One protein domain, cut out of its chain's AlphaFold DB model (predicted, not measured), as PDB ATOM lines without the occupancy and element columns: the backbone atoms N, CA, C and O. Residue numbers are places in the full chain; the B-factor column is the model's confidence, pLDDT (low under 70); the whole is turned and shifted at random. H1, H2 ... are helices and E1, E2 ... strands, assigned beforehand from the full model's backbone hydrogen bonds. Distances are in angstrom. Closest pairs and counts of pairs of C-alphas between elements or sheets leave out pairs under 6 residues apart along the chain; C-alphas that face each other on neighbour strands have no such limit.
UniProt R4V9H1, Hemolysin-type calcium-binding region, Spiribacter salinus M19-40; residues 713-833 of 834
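Overview. This is residues 713 to 833 of the 834 residues of the protein "Hemolysin-type calcium-binding region" of Spiribacter salinus M19-40 (UniProt R4V9H1). With little regular structure, this domain is one strongly twisted five-stranded sheet with helix H1 over one face, long loops around it, and helix H2 far out on the tail after E5. The printed part has 121 residues, 45 in named elements: E1 E2 H1 E3 E4 E5 H2, class mixed. The mixed sheet runs E1, E2, E3, E4, E5. It is compact, radius of gyration of the C-alphas 13.3 A, spanning 36 by 36 by 23 A.

Along the chain. E3 is residues 779 to 786, 22.6 A; E4 789 to 796, 22.3 A; E5 813 to 820, 20.9 A; E2 730 to 736; E1 713 to 715, from C-alpha 713 (48.509, 103.355, -1.772). H1 is 748 to 754; H2, 830 to 833, ends at C-alpha 833 (57.515, 107.009, 6.908).

Arrangement. Hairpins E3-E4 and E4-E5 form a meander, successive antiparallel neighbours; N 782 and O 793, and N 792 and O 818, are 2.8 A apart, within hydrogen-bond range. Parallel neighbours E2 and E3 (N 733 to O 783, 2.9 A) form with H1 a right-handed strand-helix-strand unit. E1 is parallel to E2 (N 715 to O 732, 2.8 A). H1 is on the sheet, height 7.4 A, only just over none of its strands, 2 C-alphas falling on E4; its closest C-alphas with E5 are Lys 748 and Ile 814, 5.1 A. Every O i to N i+4 pair in H1 is within hydrogen-bond range; H2 is too short for one, and not on the sheet.

Size, cuts and confidence. The farthest C-alphas, Gly 800 and Asp 822, are 37.3 A apart. The printed part has no cut. Links E1 to E2, E2 to H1, H1 to E3 and E4 to E5 are long. The pLDDT is under 70 at residues 757 to 766 and 807 to 811.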
ATOM      1  N   GLN A 713      49.804 103.741  -1.209       93.31
ATOM      2  CA  GLN A 713      48.509 103.355  -1.772       93.31
ATOM      3  C   GLN A 713      47.513 102.907  -0.694       93.31
ATOM      4  O   GLN A 713      47.574 101.772  -0.238       93.31
ATOM      5  N   SER A 714      46.516 103.729  -0.360       93.81
ATOM      6  CA  SER A 714      45.474 103.330   0.604       93.81
ATOM      7  C   SER A 714      44.261 102.651  -0.055       93.81
ATOM      8  O   SER A 714      43.618 103.185  -0.972       93.81
ATOM      9  N   VAL A 715      43.914 101.462   0.436       92.69
ATOM     10  CA  VAL A 715      42.836 100.594  -0.045       92.69
ATOM     11  C   VAL A 715      41.770 100.421   1.036       92.69
ATOM     12  O   VAL A 715      41.955  99.726   2.022       92.69
ATOM     13  N   THR A 716      40.583 100.979   0.800       90.62
ATOM     14  CA  THR A 716      39.497 101.036   1.804       90.62
ATOM     15  C   THR A 716      38.441  99.931   1.678       90.62
ATOM     16  O   THR A 716      37.454  99.915   2.414       90.62
ATOM     17  N   THR A 717      38.577  99.025   0.703       84.88
ATOM     18  CA  THR A 717      37.619  97.926   0.489       84.88
ATOM     19  C   THR A 717      38.310  96.676  -0.028       84.88
ATOM     20  O   THR A 717      39.100  96.777  -0.969       84.88
ATOM     21  N   SER A 718      37.908  95.505   0.472       82.12
ATOM     22  CA  SER A 718      38.427  94.225  -0.005       82.12
ATOM     23  C   SER A 718      38.063  93.932  -1.474       82.12
ATOM     24  O   SER A 718      36.971  94.249  -1.965       82.12
ATOM     25  N   ALA A 719      38.990  93.315  -2.209       83.94
ATOM     26  CA  ALA A 719      38.896  92.981  -3.624       83.94
ATOM     27  C   ALA A 719      39.630  91.664  -3.935       83.94
ATOM     28  O   ALA A 719      40.498  91.209  -3.207       83.94
ATOM     29  N   THR A 720      39.306  91.026  -5.064       83.38
ATOM     30  CA  THR A 720      40.017  89.806  -5.506       83.38
ATOM     31  C   THR A 720      41.396  90.088  -6.117       83.38
ATOM     32  O   THR A 720      42.111  89.148  -6.455       83.38
ATOM     33  N   ALA A 721      41.728  91.356  -6.368       88.38
ATOM     34  CA  ALA A 721      42.968  91.760  -7.019       88.38
ATOM     35  C   ALA A 721      43.321  93.208  -6.660       88.38
ATOM     36  O   ALA A 721      42.462  94.088  -6.780       88.38
ATOM     37  N   TYR A 722      44.582  93.430  -6.306       91.88
ATOM     38  CA  TYR A 722      45.193  94.727  -6.031       91.88
ATOM     39  C   TYR A 722      46.383  94.919  -6.974       91.88
ATOM     40  O   TYR A 722      47.067  93.961  -7.334       91.88
ATOM     41  N   THR A 723      46.596  96.144  -7.442       90.12
ATOM     42  CA  THR A 723      47.715  96.483  -8.328       90.12
ATOM     43  C   THR A 723      48.374  97.738  -7.791       90.12
ATOM     44  O   THR A 723      47.712  98.779  -7.734       90.12
ATOM     45  N   ILE A 724      49.646  97.618  -7.432       87.12
ATOM     46  CA  ILE A 724      50.473  98.726  -6.955       87.12
ATOM     47  C   ILE A 724      50.819  99.606  -8.163       87.12
ATOM     48  O   ILE A 724      51.086  99.106  -9.264       87.12
ATOM     49  N   ALA A 725      50.681 100.923  -8.031       83.12
ATOM     50  CA  ALA A 725      50.989 101.855  -9.107       83.12
ATOM     51  C   ALA A 725      52.503 102.058  -9.244       83.12
ATOM     52  O   ALA A 725      53.261 101.876  -8.309       83.12
ATOM     53  N   ALA A 726      52.946 102.514 -10.419       75.81
ATOM     54  CA  ALA A 726      54.369 102.514 -10.778       75.81
ATOM     55  C   ALA A 726      55.298 103.494 -10.025       75.81
ATOM     56  O   ALA A 726      56.448 103.690 -10.417       75.81
ATOM     57  N   ALA A 727      54.765 104.187  -9.027       76.12
ATOM     58  CA  ALA A 727      55.492 105.098  -8.150       76.12
ATOM     59  C   ALA A 727      55.112 104.863  -6.679       76.12
ATOM     60  O   ALA A 727      55.413 105.699  -5.851       76.12
ATOM     61  N   GLU A 728      54.381 103.790  -6.372       80.19
ATOM     62  CA  GLU A 728      53.982 103.447  -5.007       80.19
ATOM     63  C   GLU A 728      54.976 102.412  -4.465       80.19
ATOM     64  O   GLU A 728      55.223 101.405  -5.127       80.19
ATOM     65  N   ALA A 729      55.551 102.680  -3.291       84.62
ATOM     66  CA  ALA A 729      56.474 101.787  -2.582       84.62
ATOM     67  C   ALA A 729      55.781 101.045  -1.422       84.62
ATOM     68  O   ALA A 729      56.273 100.014  -0.960       84.62
ATOM     69  N   ALA A 730      54.602 101.523  -1.001       90.81
ATOM     70  CA  ALA A 730      53.799 100.911   0.050       90.81
ATOM     71  C   ALA A 730      52.311 100.803  -0.328       90.81
ATOM     72  O   ALA A 730      51.754 101.657  -1.025       90.81
ATOM     73  N   ILE A 731      51.639  99.765   0.175       93.69
ATOM     74  CA  ILE A 731      50.189  99.568   0.083       93.69
ATOM     75  C   ILE A 731      49.591  99.360   1.475       93.69
ATOM     76  O   ILE A 731      49.967  98.452   2.209       93.69
ATOM     77  N   GLU A 732      48.602 100.174   1.815       96.19
ATOM     78  CA  GLU A 732      47.859 100.109   3.067       96.19
ATOM     79  C   GLU A 732      46.463  99.536   2.826       96.19
ATOM     80  O   GLU A 732      45.665 100.069   2.050       96.19
ATOM     81  N   PHE A 733      46.123  98.462   3.532       95.19
ATOM     82  CA  PHE A 733      44.766  97.938   3.594       95.19
ATOM     83  C   PHE A 733      44.017  98.619   4.741       95.19
ATOM     84  O   PHE A 733      43.927  98.071   5.830       95.19
ATOM     85  N   ALA A 734      43.456  99.805   4.492       94.50
ATOM     86  CA  ALA A 734      42.705 100.619   5.456       94.50
ATOM     87  C   ALA A 734      41.320 100.026   5.817       94.50
ATOM     88  O   ALA A 734      40.269 100.663   5.661       94.50
ATOM     89  N   PHE A 735      41.310  98.768   6.250       90.62
ATOM     90  CA  PHE A 735      40.207  98.037   6.856       90.62
ATOM     91  C   PHE A 735      40.765  96.970   7.812       90.62
ATOM     92  O   PHE A 735      41.832  96.415   7.579       90.62
ATOM     93  N   GLU A 736      40.008  96.669   8.864       90.44
ATOM     94  CA  GLU A 736      40.352  95.636   9.846       90.44
ATOM     95  C   GLU A 736      40.271  94.230   9.230       90.44
ATOM     96  O   GLU A 736      39.265  93.904   8.587       90.44
ATOM     97  N   PHE A 737      41.292  93.401   9.443       89.44
ATOM     98  CA  PHE A 737      41.292  91.985   9.072       89.44
ATOM     99  C   PHE A 737      40.529  91.165  10.121       89.44
ATOM    100  O   PHE A 737      40.646  91.407  11.322       89.44
ATOM    101  N   ASP A 738      39.756  90.163   9.693       80.62
ATOM    102  CA  ASP A 738      39.063  89.271  10.630       80.62
ATOM    103  C   ASP A 738      40.038  88.541  11.572       80.62
ATOM    104  O   ASP A 738      41.015  87.929  11.141       80.62
ATOM    105  N   SER A 739      39.679  88.523  12.857       82.75
ATOM    106  CA  SER A 739      40.205  87.670  13.933       82.75
ATOM    107  C   SER A 739      40.373  86.174  13.604       82.75
ATOM    108  O   SER A 739      41.003  85.440  14.366       82.75
ATOM    109  N   GLU A 740      39.780  85.668  12.516       81.31
ATOM    110  CA  GLU A 740      40.043  84.315  12.010       81.31
ATOM    111  C   GLU A 740      41.482  84.119  11.501       81.31
ATOM    112  O   GLU A 740      41.971  82.983  11.514       81.31
ATOM    113  N   VAL A 741      42.147  85.189  11.056       86.75
ATOM    114  CA  VAL A 741      43.560  85.192  10.662       86.75
ATOM    115  C   VAL A 741      44.343  85.960  11.709       86.75
ATOM    116  O   VAL A 741      44.210  87.167  11.796       86.75
ATOM    117  N   ASP A 742      45.159  85.256  12.481       92.00
ATOM    118  CA  ASP A 742      46.078  85.852  13.449       92.00
ATOM    119  C   ASP A 742      47.292  86.422  12.703       92.00
ATOM    120  O   ASP A 742      48.102  85.650  12.175       92.00
ATOM    121  N   LEU A 743      47.382  87.752  12.598       93.44
ATOM    122  CA  LEU A 743      48.424  88.425  11.821       93.44
ATOM    123  C   LEU A 743      49.835  88.230  12.398       93.44
ATOM    124  O   LEU A 743      50.778  88.230  11.609       93.44
ATOM    125  N   ASP A 744      49.985  87.927  13.694       91.75
ATOM    126  CA  ASP A 744      51.286  87.625  14.318       91.75
ATOM    127  C   ASP A 744      51.921  86.346  13.755       91.75
ATOM    128  O   ASP A 744      53.138  86.150  13.781       91.75
ATOM    129  N   THR A 745      51.087  85.416  13.278       91.44
ATOM    130  CA  THR A 745      51.528  84.091  12.811       91.44
ATOM    131  C   THR A 745      51.027  83.736  11.415       91.44
ATOM    132  O   THR A 745      51.188  82.592  10.965       91.44
ATOM    133  N   ALA A 746      50.424  84.701  10.719       90.31
ATOM    134  CA  ALA A 746      49.795  84.502   9.428       90.31
ATOM    135  C   ALA A 746      50.820  84.061   8.381       90.31
ATOM    136  O   ALA A 746      51.849  84.693   8.152       90.31
ATOM    137  N   SER A 747      50.514  82.972   7.678       90.06
ATOM    138  CA  SER A 747      51.263  82.628   6.477       90.06
ATOM    139  C   SER A 747      50.839  83.523   5.315       90.06
ATOM    140  O   SER A 747      49.716  84.028   5.270       90.06
ATOM    141  N   LYS A 748      51.668  83.588   4.273       90.06
ATOM    142  CA  LYS A 748      51.306  84.170   2.972       90.06
ATOM    143  C   LYS A 748      49.899  83.787   2.480       90.06
ATOM    144  O   LYS A 748      49.174  84.619   1.943       90.06
ATOM    145  N   SER A 749      49.491  82.524   2.654       87.38
ATOM    146  CA  SER A 749      48.152  82.062   2.241       87.38
ATOM    147  C   SER A 749      47.029  82.640   3.098       87.38
ATOM    148  O   SER A 749      45.931  82.847   2.580       87.38
ATOM    149  N   ASP A 750      47.297  82.884   4.378       89.00
ATOM    150  CA  ASP A 750      46.333  83.462   5.309       89.00
ATOM    151  C   ASP A 750      46.144  84.952   5.004       89.00
ATOM    152  O   ASP A 750      45.005  85.385   4.838       89.00
ATOM    153  N   ILE A 751      47.234  85.693   4.760       91.06
ATOM    154  CA  ILE A 751      47.191  87.103   4.326       91.06
ATOM    155  C   ILE A 751      46.424  87.257   3.009       91.06
ATOM    156  O   ILE A 751      45.468  88.030   2.921       91.06
ATOM    157  N   LEU A 752      46.783  86.480   1.979       89.12
ATOM    158  CA  LEU A 752      46.079  86.513   0.691       89.12
ATOM    159  C   LEU A 752      44.614  86.070   0.824       89.12
ATOM    160  O   LEU A 752      43.751  86.545   0.084       89.12
ATOM    161  N   GLY A 753      44.319  85.158   1.752       85.94
ATOM    162  CA  GLY A 753      42.960  84.769   2.109       85.94
ATOM    163  C   GLY A 753      42.167  85.944   2.676       85.94
ATOM    164  O   GLY A 753      41.099  86.254   2.148       85.94
ATOM    165  N   ALA A 754      42.714  86.622   3.684       84.56
ATOM    166  CA  ALA A 754      42.067  87.719   4.395       84.56
ATOM    167  C   ALA A 754      41.752  88.915   3.486       84.56
ATOM    168  O   ALA A 754      40.641  89.441   3.506       84.56
ATOM    169  N   ILE A 755      42.663  89.284   2.579       87.69
ATOM    170  CA  ILE A 755      42.410  90.391   1.639       87.69
ATOM    171  C   ILE A 755      41.420  90.031   0.514       87.69
ATOM    172  O   ILE A 755      40.976  90.915  -0.223       87.69
ATOM    173  N   GLY A 756      41.107  88.745   0.319       82.69
ATOM    174  CA  GLY A 756      40.303  88.226  -0.788       82.69
ATOM    175  C   GLY A 756      38.797  88.460  -0.634       82.69
ATOM    176  O   GLY A 756      38.241  88.401   0.458       82.69
ATOM    177  N   ALA A 757      38.090  88.694  -1.747       60.28
ATOM    178  CA  ALA A 757      36.693  89.141  -1.722       60.28
ATOM    179  C   ALA A 757      35.743  88.202  -0.948       60.28
ATOM    180  O   ALA A 757      35.466  87.086  -1.398       60.28
ATOM    181  N   ALA A 758      35.149  88.770   0.109       55.59
ATOM    182  CA  ALA A 758      34.231  88.194   1.098       55.59
ATOM    183  C   ALA A 758      34.866  87.776   2.433       55.59
ATOM    184  O   ALA A 758      34.521  86.723   2.955       55.59
ATOM    185  N   ASP A 759      35.696  88.644   3.013       57.38
ATOM    186  CA  ASP A 759      35.680  88.786   4.468       57.38
ATOM    187  C   ASP A 759      34.337  89.440   4.870       57.38
ATOM    188  O   ASP A 759      34.068  90.606   4.558       57.38
ATOM    189  N   ASP A 760      33.413  88.637   5.403       59.56
ATOM    190  CA  ASP A 760      32.115  89.087   5.920       59.56
ATOM    191  C   ASP A 760      32.042  89.063   7.457       59.56
ATOM    192  O   ASP A 760      30.949  89.213   8.022       59.56
ATOM    193  N   GLY A 761      33.198  88.905   8.115       56.94
ATOM    194  CA  GLY A 761      33.343  88.770   9.561       56.94
ATOM    195  C   GLY A 761      32.712  87.502  10.142       56.94
ATOM    196  O   GLY A 761      32.380  87.488  11.334       56.94
ATOM    197  N   THR A 762      32.395  86.491   9.314       55.53
ATOM    198  CA  THR A 762      31.748  85.248   9.777       55.53
ATOM    199  C   THR A 762      32.221  83.929   9.150       55.53
ATOM    200  O   THR A 762      31.839  82.891   9.695       55.53
ATOM    201  N   ASP A 763      32.980  83.930   8.047       55.47
ATOM    202  CA  ASP A 763      33.603  82.734   7.450       55.47
ATOM    203  C   ASP A 763      34.850  83.124   6.611       55.47
ATOM    204  O   ASP A 763      34.792  84.060   5.811       55.47
ATOM    205  N   SER A 764      35.932  82.333   6.681       52.50
ATOM    206  CA  SER A 764      37.154  82.534   5.881       52.50
ATOM    207  C   SER A 764      36.866  82.693   4.378       52.50
ATOM    208  O   SER A 764      36.184  81.859   3.759       52.50
ATOM    209  N   SER A 765      37.437  83.737   3.764       59.88
ATOM    210  CA  SER A 765      37.235  84.068   2.350       59.88
ATOM    211  C   SER A 765      37.481  82.867   1.432       59.88
ATOM    212  O   SER A 765      38.522  82.211   1.442       59.88
ATOM    213  N   THR A 766      36.503  82.557   0.578       63.44
ATOM    214  CA  THR A 766      36.603  81.402  -0.337       63.44
ATOM    215  C   THR A 766      37.439  81.681  -1.590       63.44
ATOM    216  O   THR A 766      37.646  80.769  -2.398       63.44
ATOM    217  N   THR A 767      37.880  82.927  -1.802       80.69
ATOM    218  CA  THR A 767      38.684  83.345  -2.961       80.69
ATOM    219  C   THR A 767      39.809  84.265  -2.501       80.69
ATOM    220  O   THR A 767      39.566  85.452  -2.306       80.69
ATOM    221  N   ALA A 768      41.023  83.720  -2.388       82.19
ATOM    222  CA  ALA A 768      42.223  84.497  -2.086       82.19
ATOM    223  C   ALA A 768      42.373  85.691  -3.046       82.19
ATOM    224  O   ALA A 768      42.095  85.579  -4.249       82.19
ATOM    225  N   GLY A 769      42.781  86.831  -2.498       86.69
ATOM    226  CA  GLY A 769      43.204  87.988  -3.265       86.69
ATOM    227  C   GLY A 769      44.509  87.716  -4.005       86.69
ATOM    228  O   GLY A 769      45.191  86.716  -3.791       86.69
ATOM    229  N   THR A 770      44.837  88.617  -4.919       89.25
ATOM    230  CA  THR A 770      46.116  88.635  -5.631       89.25
ATOM    231  C   THR A 770      46.661  90.047  -5.561       89.25
ATOM    232  O   THR A 770      45.893  90.999  -5.711       89.25
ATOM    233  N   ILE A 771      47.959  90.192  -5.327       92.25
ATOM    234  CA  ILE A 771      48.644  91.481  -5.359       92.25
ATOM    235  C   ILE A 771      49.582  91.453  -6.564       92.25
ATOM    236  O   ILE A 771      50.167  90.421  -6.891       92.25
ATOM    237  N   THR A 772      49.648  92.548  -7.310       91.50
ATOM    238  CA  THR A 772      50.519  92.673  -8.481       91.50
ATOM    239  C   THR A 772      51.336  93.950  -8.349       91.50
ATOM    240  O   THR A 772      50.754  95.036  -8.368       91.50
ATOM    241  N   ALA A 773      52.651  93.802  -8.220       88.00
ATOM    242  CA  ALA A 773      53.622  94.883  -8.302       88.00
ATOM    243  C   ALA A 773      53.698  95.446  -9.733       88.00
ATOM    244  O   ALA A 773      53.224  94.827 -10.699       88.00
ATOM    245  N   ASP A 774      54.243  96.648  -9.893       83.50
ATOM    246  CA  ASP A 774      54.263  97.348 -11.174       83.50
ATOM    247  C   ASP A 774      55.349  96.821 -12.129       83.50
ATOM    248  O   ASP A 774      55.104  96.767 -13.344       83.50
ATOM    249  N   ASN A 775      56.495  96.365 -11.610       83.69
ATOM    250  CA  ASN A 775      57.516  95.629 -12.356       83.69
ATOM    251  C   ASN A 775      57.832  94.273 -11.721       83.69
ATOM    252  O   ASN A 775      57.253  93.839 -10.730       83.69
ATOM    253  N   ALA A 776      58.672  93.522 -12.433       80.00
ATOM    254  CA  ALA A 776      59.055  92.196 -11.994       80.00
ATOM    255  C   ALA A 776      60.200  92.288 -10.987       80.00
ATOM    256  O   ALA A 776      61.165  92.989 -11.287       80.00
ATOM    257  N   ALA A 777      60.143  91.481  -9.923       80.00
ATOM    258  CA  ALA A 777      61.081  91.514  -8.796       80.00
ATOM    259  C   ALA A 777      61.036  92.795  -7.948       80.00
ATOM    260  O   ALA A 777      62.032  93.116  -7.316       80.00
ATOM    261  N   ASP A 778      59.915  93.519  -7.971       84.56
ATOM    262  CA  ASP A 778      59.694  94.618  -7.032       84.56
ATOM    263  C   ASP A 778      59.214  94.043  -5.695       84.56
ATOM    264  O   ASP A 778      58.353  93.152  -5.673       84.56
ATOM    265  N   ALA A 779      59.760  94.576  -4.606       86.69
ATOM    266  CA  ALA A 779      59.265  94.360  -3.257       86.69
ATOM    267  C   ALA A 779      58.468  95.588  -2.791       86.69
ATOM    268  O   ALA A 779      58.717  96.710  -3.238       86.69
ATOM    269  N   VAL A 780      57.455  95.364  -1.954       89.69
ATOM    270  CA  VAL A 780      56.535  96.410  -1.490       89.69
ATOM    271  C   VAL A 780      56.232  96.237  -0.012       89.69
ATOM    272  O   VAL A 780      55.951  95.125   0.441       89.69
ATOM    273  N   LEU A 781      56.202  97.355   0.713       92.56
ATOM    274  CA  LEU A 781      55.728  97.395   2.090       92.56
ATOM    275  C   LEU A 781      54.196  97.293   2.116       92.56
ATOM    276  O   LEU A 781      53.480  98.116   1.547       92.56
ATOM    277  N   MET A 782      53.673  96.269   2.772       94.94
ATOM    278  CA  MET A 782      52.245  96.025   2.933       94.94
ATOM    279  C   MET A 782      51.834  96.301   4.379       94.94
ATOM    280  O   MET A 782      52.423  95.752   5.300       94.94
ATOM    281  N   ILE A 783      50.782  97.090   4.576       96.94
ATOM    282  CA  ILE A 783      50.277  97.459   5.903       96.94
ATOM    283  C   ILE A 783      48.875  96.874   6.081       96.94
ATOM    284  O   ILE A 783      47.979  97.150   5.276       96.94
ATOM    285  N   ALA A 784      48.678  96.070   7.122       96.44
ATOM    286  CA  ALA A 784      47.395  95.463   7.484       96.44
ATOM    287  C   ALA A 784      47.038  95.763   8.944       96.44
ATOM    288  O   ALA A 784      47.930  95.990   9.748       96.44
ATOM    289  N   TYR A 785      45.751  95.738   9.298       96.19
ATOM    290  CA  TYR A 785      45.299  96.091  10.649       96.19
ATOM    291  C   TYR A 785      44.541  94.954  11.325       96.19
ATOM    292  O   TYR A 785      43.686  94.326  10.692       96.19
ATOM    293  N   GLN A 786      44.834  94.718  12.604       94.88
ATOM    294  CA  GLN A 786      44.085  93.802  13.465       94.88
ATOM    295  C   GLN A 786      44.243  94.168  14.945       94.88
ATOM    296  O   GLN A 786      45.344  94.435  15.413       94.88
ATOM    297  N   ASP A 787      43.136  94.130  15.683       94.31
ATOM    298  CA  ASP A 787      43.043  94.314  17.131       94.31
ATOM    299  C   ASP A 787      43.646  95.638  17.641       94.31
ATOM    300  O   ASP A 787      44.019  95.745  18.805       94.31
ATOM    301  N   GLY A 788      43.656  96.673  16.792       93.12
ATOM    302  CA  GLY A 788      44.220  97.990  17.111       93.12
ATOM    303  C   GLY A 788      45.699  98.158  16.763       93.12
ATOM    304  O   GLY A 788      46.265  99.179  17.121       93.12
ATOM    305  N   ASN A 789      46.304  97.201  16.052       96.75
ATOM    306  CA  ASN A 789      47.704  97.257  15.629       96.75
ATOM    307  C   ASN A 789      47.818  97.362  14.101       96.75
ATOM    308  O   ASN A 789      46.983  96.811  13.374       96.75
ATOM    309  N   ALA A 790      48.884  98.001  13.616       97.69
ATOM    310  CA  ALA A 790      49.310  97.974  12.221       97.69
ATOM    311  C   ALA A 790      50.468  96.978  12.037       97.69
ATOM    312  O   ALA A 790      51.534  97.116  12.625       97.69
ATOM    313  N   TYR A 791      50.268  95.980  11.187       97.56
ATOM    314  CA  TYR A 791      51.241  94.948  10.851       97.56
ATOM    315  C   TYR A 791      51.913  95.298   9.530       97.56
ATOM    316  O   TYR A 791      51.237  95.491   8.512       97.56
ATOM    317  N   LEU A 792      53.239  95.350   9.550       96.19
ATOM    318  CA  LEU A 792      54.089  95.662   8.413       96.19
ATOM    319  C   LEU A 792      54.612  94.359   7.815       96.19
ATOM    320  O   LEU A 792      55.326  93.604   8.473       96.19
ATOM    321  N   PHE A 793      54.270  94.092   6.561       95.00
ATOM    322  CA  PHE A 793      54.756  92.940   5.815       95.00
ATOM    323  C   PHE A 793      55.613  93.386   4.636       95.00
ATOM    324  O   PHE A 793      55.242  94.289   3.893       95.00
ATOM    325  N   GLU A 794      56.713  92.688   4.404       92.75
ATOM    326  CA  GLU A 794      57.452  92.750   3.150       92.75
ATOM    327  C   GLU A 794      56.801  91.781   2.155       92.75
ATOM    328  O   GLU A 794      56.699  90.576   2.412       92.75
ATOM    329  N   GLY A 795      56.319  92.302   1.028       91.44
ATOM    330  CA  GLY A 795      55.819  91.503  -0.088       91.44
ATOM    331  C   GLY A 795      56.816  91.475  -1.242       91.44
ATOM    332  O   GLY A 795      56.920  92.463  -1.962       91.44
ATOM    333  N   ASP A 796      57.476  90.338  -1.473       89.31
ATOM    334  CA  ASP A 796      58.422  90.138  -2.584       89.31
ATOM    335  C   ASP A 796      57.745  89.374  -3.737       89.31
ATOM    336  O   ASP A 796      57.253  88.250  -3.568       89.31
ATOM    337  N   ALA A 797      57.714  89.968  -4.937       85.19
ATOM    338  CA  ALA A 797      57.210  89.321  -6.154       85.19
ATOM    339  C   ALA A 797      58.180  88.270  -6.736       85.19
ATOM    340  O   ALA A 797      57.837  87.524  -7.655       85.19
ATOM    341  N   GLY A 798      59.413  88.214  -6.235       81.62
ATOM    342  CA  GLY A 798      60.458  87.312  -6.677       81.62
ATOM    343  C   GLY A 798      60.972  87.607  -8.092       81.62
ATOM    344  O   GLY A 798      60.427  88.371  -8.894       81.62
ATOM    345  N   THR A 799      62.081  86.965  -8.468       80.19
ATOM    346  CA  THR A 799      62.723  87.264  -9.755       80.19
ATOM    347  C   THR A 799      61.864  86.852 -10.958       80.19
ATOM    348  O   THR A 799      61.723  85.662 -11.253       80.19
ATOM    349  N   GLY A 800      61.422  87.829 -11.754       79.75
ATOM    350  CA  GLY A 800      60.800  87.593 -13.061       79.75
ATOM    351  C   GLY A 800      59.281  87.407 -13.054       79.75
ATOM    352  O   GLY A 800      58.739  87.079 -14.116       79.75
ATOM    353  N   ASP A 801      58.623  87.651 -11.920       82.62
ATOM    354  CA  ASP A 801      57.169  87.783 -11.792       82.62
ATOM    355  C   ASP A 801      56.807  89.157 -11.206       82.62
ATOM    356  O   ASP A 801      57.631  89.803 -10.570       82.62
ATOM    357  N   THR A 802      55.597  89.618 -11.505       86.38
ATOM    358  CA  THR A 802      54.953  90.817 -10.946       86.38
ATOM    359  C   THR A 802      53.927  90.454  -9.873       86.38
ATOM    360  O   THR A 802      53.431  91.332  -9.181       86.38
ATOM    361  N   ALA A 803      53.486  89.196  -9.801       87.12
ATOM    362  CA  ALA A 803      52.535  88.768  -8.784       87.12
ATOM    363  C   ALA A 803      53.255  88.594  -7.441       87.12
ATOM    364  O   ALA A 803      54.249  87.888  -7.381       87.12
ATOM    365  N   ILE A 804      52.736  89.204  -6.375       87.06
ATOM    366  CA  ILE A 804      53.176  88.914  -5.009       87.06
ATOM    367  C   ILE A 804      52.319  87.750  -4.504       87.06
ATOM    368  O   ILE A 804      51.097  87.864  -4.339       87.06
ATOM    369  N   GLY A 805      52.973  86.608  -4.309       75.94
ATOM    370  CA  GLY A 805      52.420  85.413  -3.683       75.94
ATOM    371  C   GLY A 805      51.808  84.365  -4.617       75.94
ATOM    372  O   GLY A 805      51.046  83.517  -4.144       75.94
ATOM    373  N   ASP A 806      52.162  84.352  -5.906       76.38
ATOM    374  CA  ASP A 806      51.870  83.233  -6.806       76.38
ATOM    375  C   ASP A 806      53.047  82.240  -6.817       76.38
ATOM    376  O   ASP A 806      54.071  82.443  -7.456       76.38
ATOM    377  N   ASP A 807      52.888  81.074  -6.179       69.88
ATOM    378  CA  ASP A 807      53.922  80.019  -6.101       69.88
ATOM    379  C   ASP A 807      54.411  79.471  -7.473       69.88
ATOM    380  O   ASP A 807      55.160  78.488  -7.542       69.88
ATOM    381  N   THR A 808      53.972  80.039  -8.600       67.19
ATOM    382  CA  THR A 808      54.399  79.652  -9.944       67.19
ATOM    383  C   THR A 808      55.802  80.155 -10.321       67.19
ATOM    384  O   THR A 808      56.422  79.520 -11.187       67.19
ATOM    385  N   GLY A 809      56.330  81.195  -9.650       58.59
ATOM    386  CA  GLY A 809      57.641  81.826  -9.902       58.59
ATOM    387  C   GLY A 809      58.818  81.305  -9.061       58.59
ATOM    388  O   GLY A 809      59.951  81.254  -9.545       58.59
ATOM    389  N   GLY A 810      58.547  80.791  -7.859       58.31
ATOM    390  CA  GLY A 810      59.503  80.056  -7.023       58.31
ATOM    391  C   GLY A 810      60.205  80.842  -5.915       58.31
ATOM    392  O   GLY A 810      60.944  80.192  -5.183       58.31
ATOM    393  N   ASN A 811      59.959  82.147  -5.762       69.69
ATOM    394  CA  ASN A 811      60.565  82.977  -4.711       69.69
ATOM    395  C   ASN A 811      59.592  83.970  -4.043       69.69
ATOM    396  O   ASN A 811      60.034  84.679  -3.157       69.69
ATOM    397  N   ASP A 812      58.316  84.025  -4.432       84.75
ATOM    398  CA  ASP A 812      57.387  85.005  -3.869       84.75
ATOM    399  C   ASP A 812      57.153  84.766  -2.375       84.75
ATOM    400  O   ASP A 812      56.784  83.646  -1.975       84.75
ATOM    401  N   ASP A 813      57.256  85.821  -1.576       89.19
ATOM    402  CA  ASP A 813      57.058  85.757  -0.134       89.19
ATOM    403  C   ASP A 813      56.228  86.932   0.394       89.19
ATOM    404  O   ASP A 813      56.157  87.992  -0.221       89.19
ATOM    405  N   ILE A 814      55.540  86.690   1.510       92.75
ATOM    406  CA  ILE A 814      54.946  87.739   2.340       92.75
ATOM    407  C   ILE A 814      55.418  87.442   3.755       92.75
ATOM    408  O   ILE A 814      55.004  86.433   4.335       92.75
ATOM    409  N   SER A 815      56.282  88.304   4.272       93.12
ATOM    410  CA  SER A 815      56.969  88.126   5.547       93.12
ATOM    411  C   SER A 815      56.620  89.273   6.490       93.12
ATOM    412  O   SER A 815      56.689  90.429   6.096       93.12
ATOM    413  N   LEU A 816      56.213  88.964   7.723       95.38
ATOM    414  CA  LEU A 816      55.969  89.975   8.758       95.38
ATOM    415  C   LEU A 816      57.316  90.552   9.196       95.38
ATOM    416  O   LEU A 816      58.181  89.780   9.610       95.38
ATOM    417  N   VAL A 817      57.485  91.866   9.084       94.19
ATOM    418  CA  VAL A 817      58.745  92.573   9.367       94.19
ATOM    419  C   VAL A 817      58.625  93.570  10.516       94.19
ATOM    420  O   VAL A 817      59.633  93.897  11.127       94.19
ATOM    421  N   GLY A 818      57.412  93.997  10.874       96.38
ATOM    422  CA  GLY A 818      57.211  94.855  12.036       96.38
ATOM    423  C   GLY A 818      55.759  94.940  12.494       96.38
ATOM    424  O   GLY A 818      54.839  94.590  11.750       96.38
ATOM    425  N   VAL A 819      55.555  95.406  13.721       97.88
ATOM    426  CA  VAL A 819      54.241  95.685  14.315       97.88
ATOM    427  C   VAL A 819      54.280  97.059  14.970       97.88
ATOM    428  O   VAL A 819      55.194  97.345  15.733       97.88
ATOM    429  N   LEU A 820      53.284  97.893  14.688       97.81
ATOM    430  CA  LEU A 820      53.025  99.147  15.392       97.81
ATOM    431  C   LEU A 820      51.752  98.950  16.223       97.81
ATOM    432  O   LEU A 820      50.675  98.730  15.657       97.81
ATOM    433  N   GLU A 821      51.869  98.954  17.547       95.94
ATOM    434  CA  GLU A 821      50.731  98.817  18.460       95.94
ATOM    435  C   GLU A 821      49.965 100.142  18.596       95.94
ATOM    436  O   GLU A 821      50.510 101.220  18.369       95.94
ATOM    437  N   ASP A 822      48.679 100.043  18.936       92.50
ATOM    438  CA  ASP A 822      47.780 101.179  19.199       92.50
ATOM    439  C   ASP A 822      47.553 102.148  18.013       92.50
ATOM    440  O   ASP A 822      47.105 103.287  18.171       92.50
ATOM    441  N   VAL A 823      47.740 101.660  16.784       95.62
ATOM    442  CA  VAL A 823      47.483 102.405  15.545       95.62
ATOM    443  C   VAL A 823      46.070 102.136  15.010       95.62
ATOM    444  O   VAL A 823      45.733 101.032  14.571       95.62
ATOM    445  N   GLU A 824      45.230 103.178  14.962       95.56
ATOM    446  CA  GLU A 824      43.893 103.079  14.362       95.56
ATOM    447  C   GLU A 824      43.949 102.710  12.862       95.56
ATOM    448  O   GLU A 824      44.824 103.128  12.103       95.56
ATOM    449  N   VAL A 825      42.940 101.968  12.393       95.38
ATOM    450  CA  VAL A 825      42.815 101.579  10.979       95.38
ATOM    451  C   VAL A 825      42.819 102.802  10.059       95.38
ATOM    452  O   VAL A 825      41.905 103.634  10.117       95.38
ATOM    453  N   GLY A 826      43.776 102.859   9.133       94.25
ATOM    454  CA  GLY A 826      43.883 103.957   8.172       94.25
ATOM    455  C   GLY A 826      44.491 105.241   8.745       94.25
ATOM    456  O   GLY A 826      44.299 106.307   8.155       94.25
ATOM    457  N   ALA A 827      45.112 105.173   9.928       95.56
ATOM    458  CA  ALA A 827      45.735 106.318  10.587       95.56
ATOM    459  C   ALA A 827      47.085 106.706   9.971       95.56
ATOM    460  O   ALA A 827      47.467 107.871  10.056       95.56
ATOM    461  N   LEU A 828      47.780 105.761   9.331       95.88
ATOM    462  CA  LEU A 828      49.104 105.996   8.767       95.88
ATOM    463  C   LEU A 828      49.033 106.861   7.502       95.88
ATOM    464  O   LEU A 828      48.073 106.849   6.726       95.88
ATOM    465  N   SER A 829      50.089 107.632   7.288       93.81
ATOM    466  CA  SER A 829      50.261 108.544   6.164       93.81
ATOM    467  C   SER A 829      51.692 108.489   5.638       93.81
ATOM    468  O   SER A 829      52.556 107.866   6.241       93.81
ATOM    469  N   ASP A 830      51.956 109.168   4.522       88.69
ATOM    470  CA  ASP A 830      53.313 109.339   3.994       88.69
ATOM    471  C   ASP A 830      54.259 109.995   5.018       88.69
ATOM    472  O   ASP A 830      55.426 109.636   5.092       88.69
ATOM    473  N   ALA A 831      53.743 110.878   5.881       89.75
ATOM    474  CA  ALA A 831      54.535 111.520   6.930       89.75
ATOM    475  C   ALA A 831      55.048 110.555   8.013       89.75
ATOM    476  O   ALA A 831      56.071 110.849   8.617       89.75
ATOM    477  N   ASN A 832      54.370 109.425   8.248       93.94
ATOM    478  CA  ASN A 832      54.809 108.430   9.233       93.94
ATOM    479  C   ASN A 832      56.000 107.604   8.754       93.94
ATOM    480  O   ASN A 832      56.531 106.825   9.529       93.94
ATOM    481  N   PHE A 833      56.397 107.739   7.491       90.56
ATOM    482  CA  PHE A 833      57.515 107.009   6.908       90.56
ATOM    483  C   PHE A 833      58.571 107.971   6.364       90.56
ATOM    484  O   PHE A 833      59.162 107.672   5.337       90.56
TER     485      PHE A 833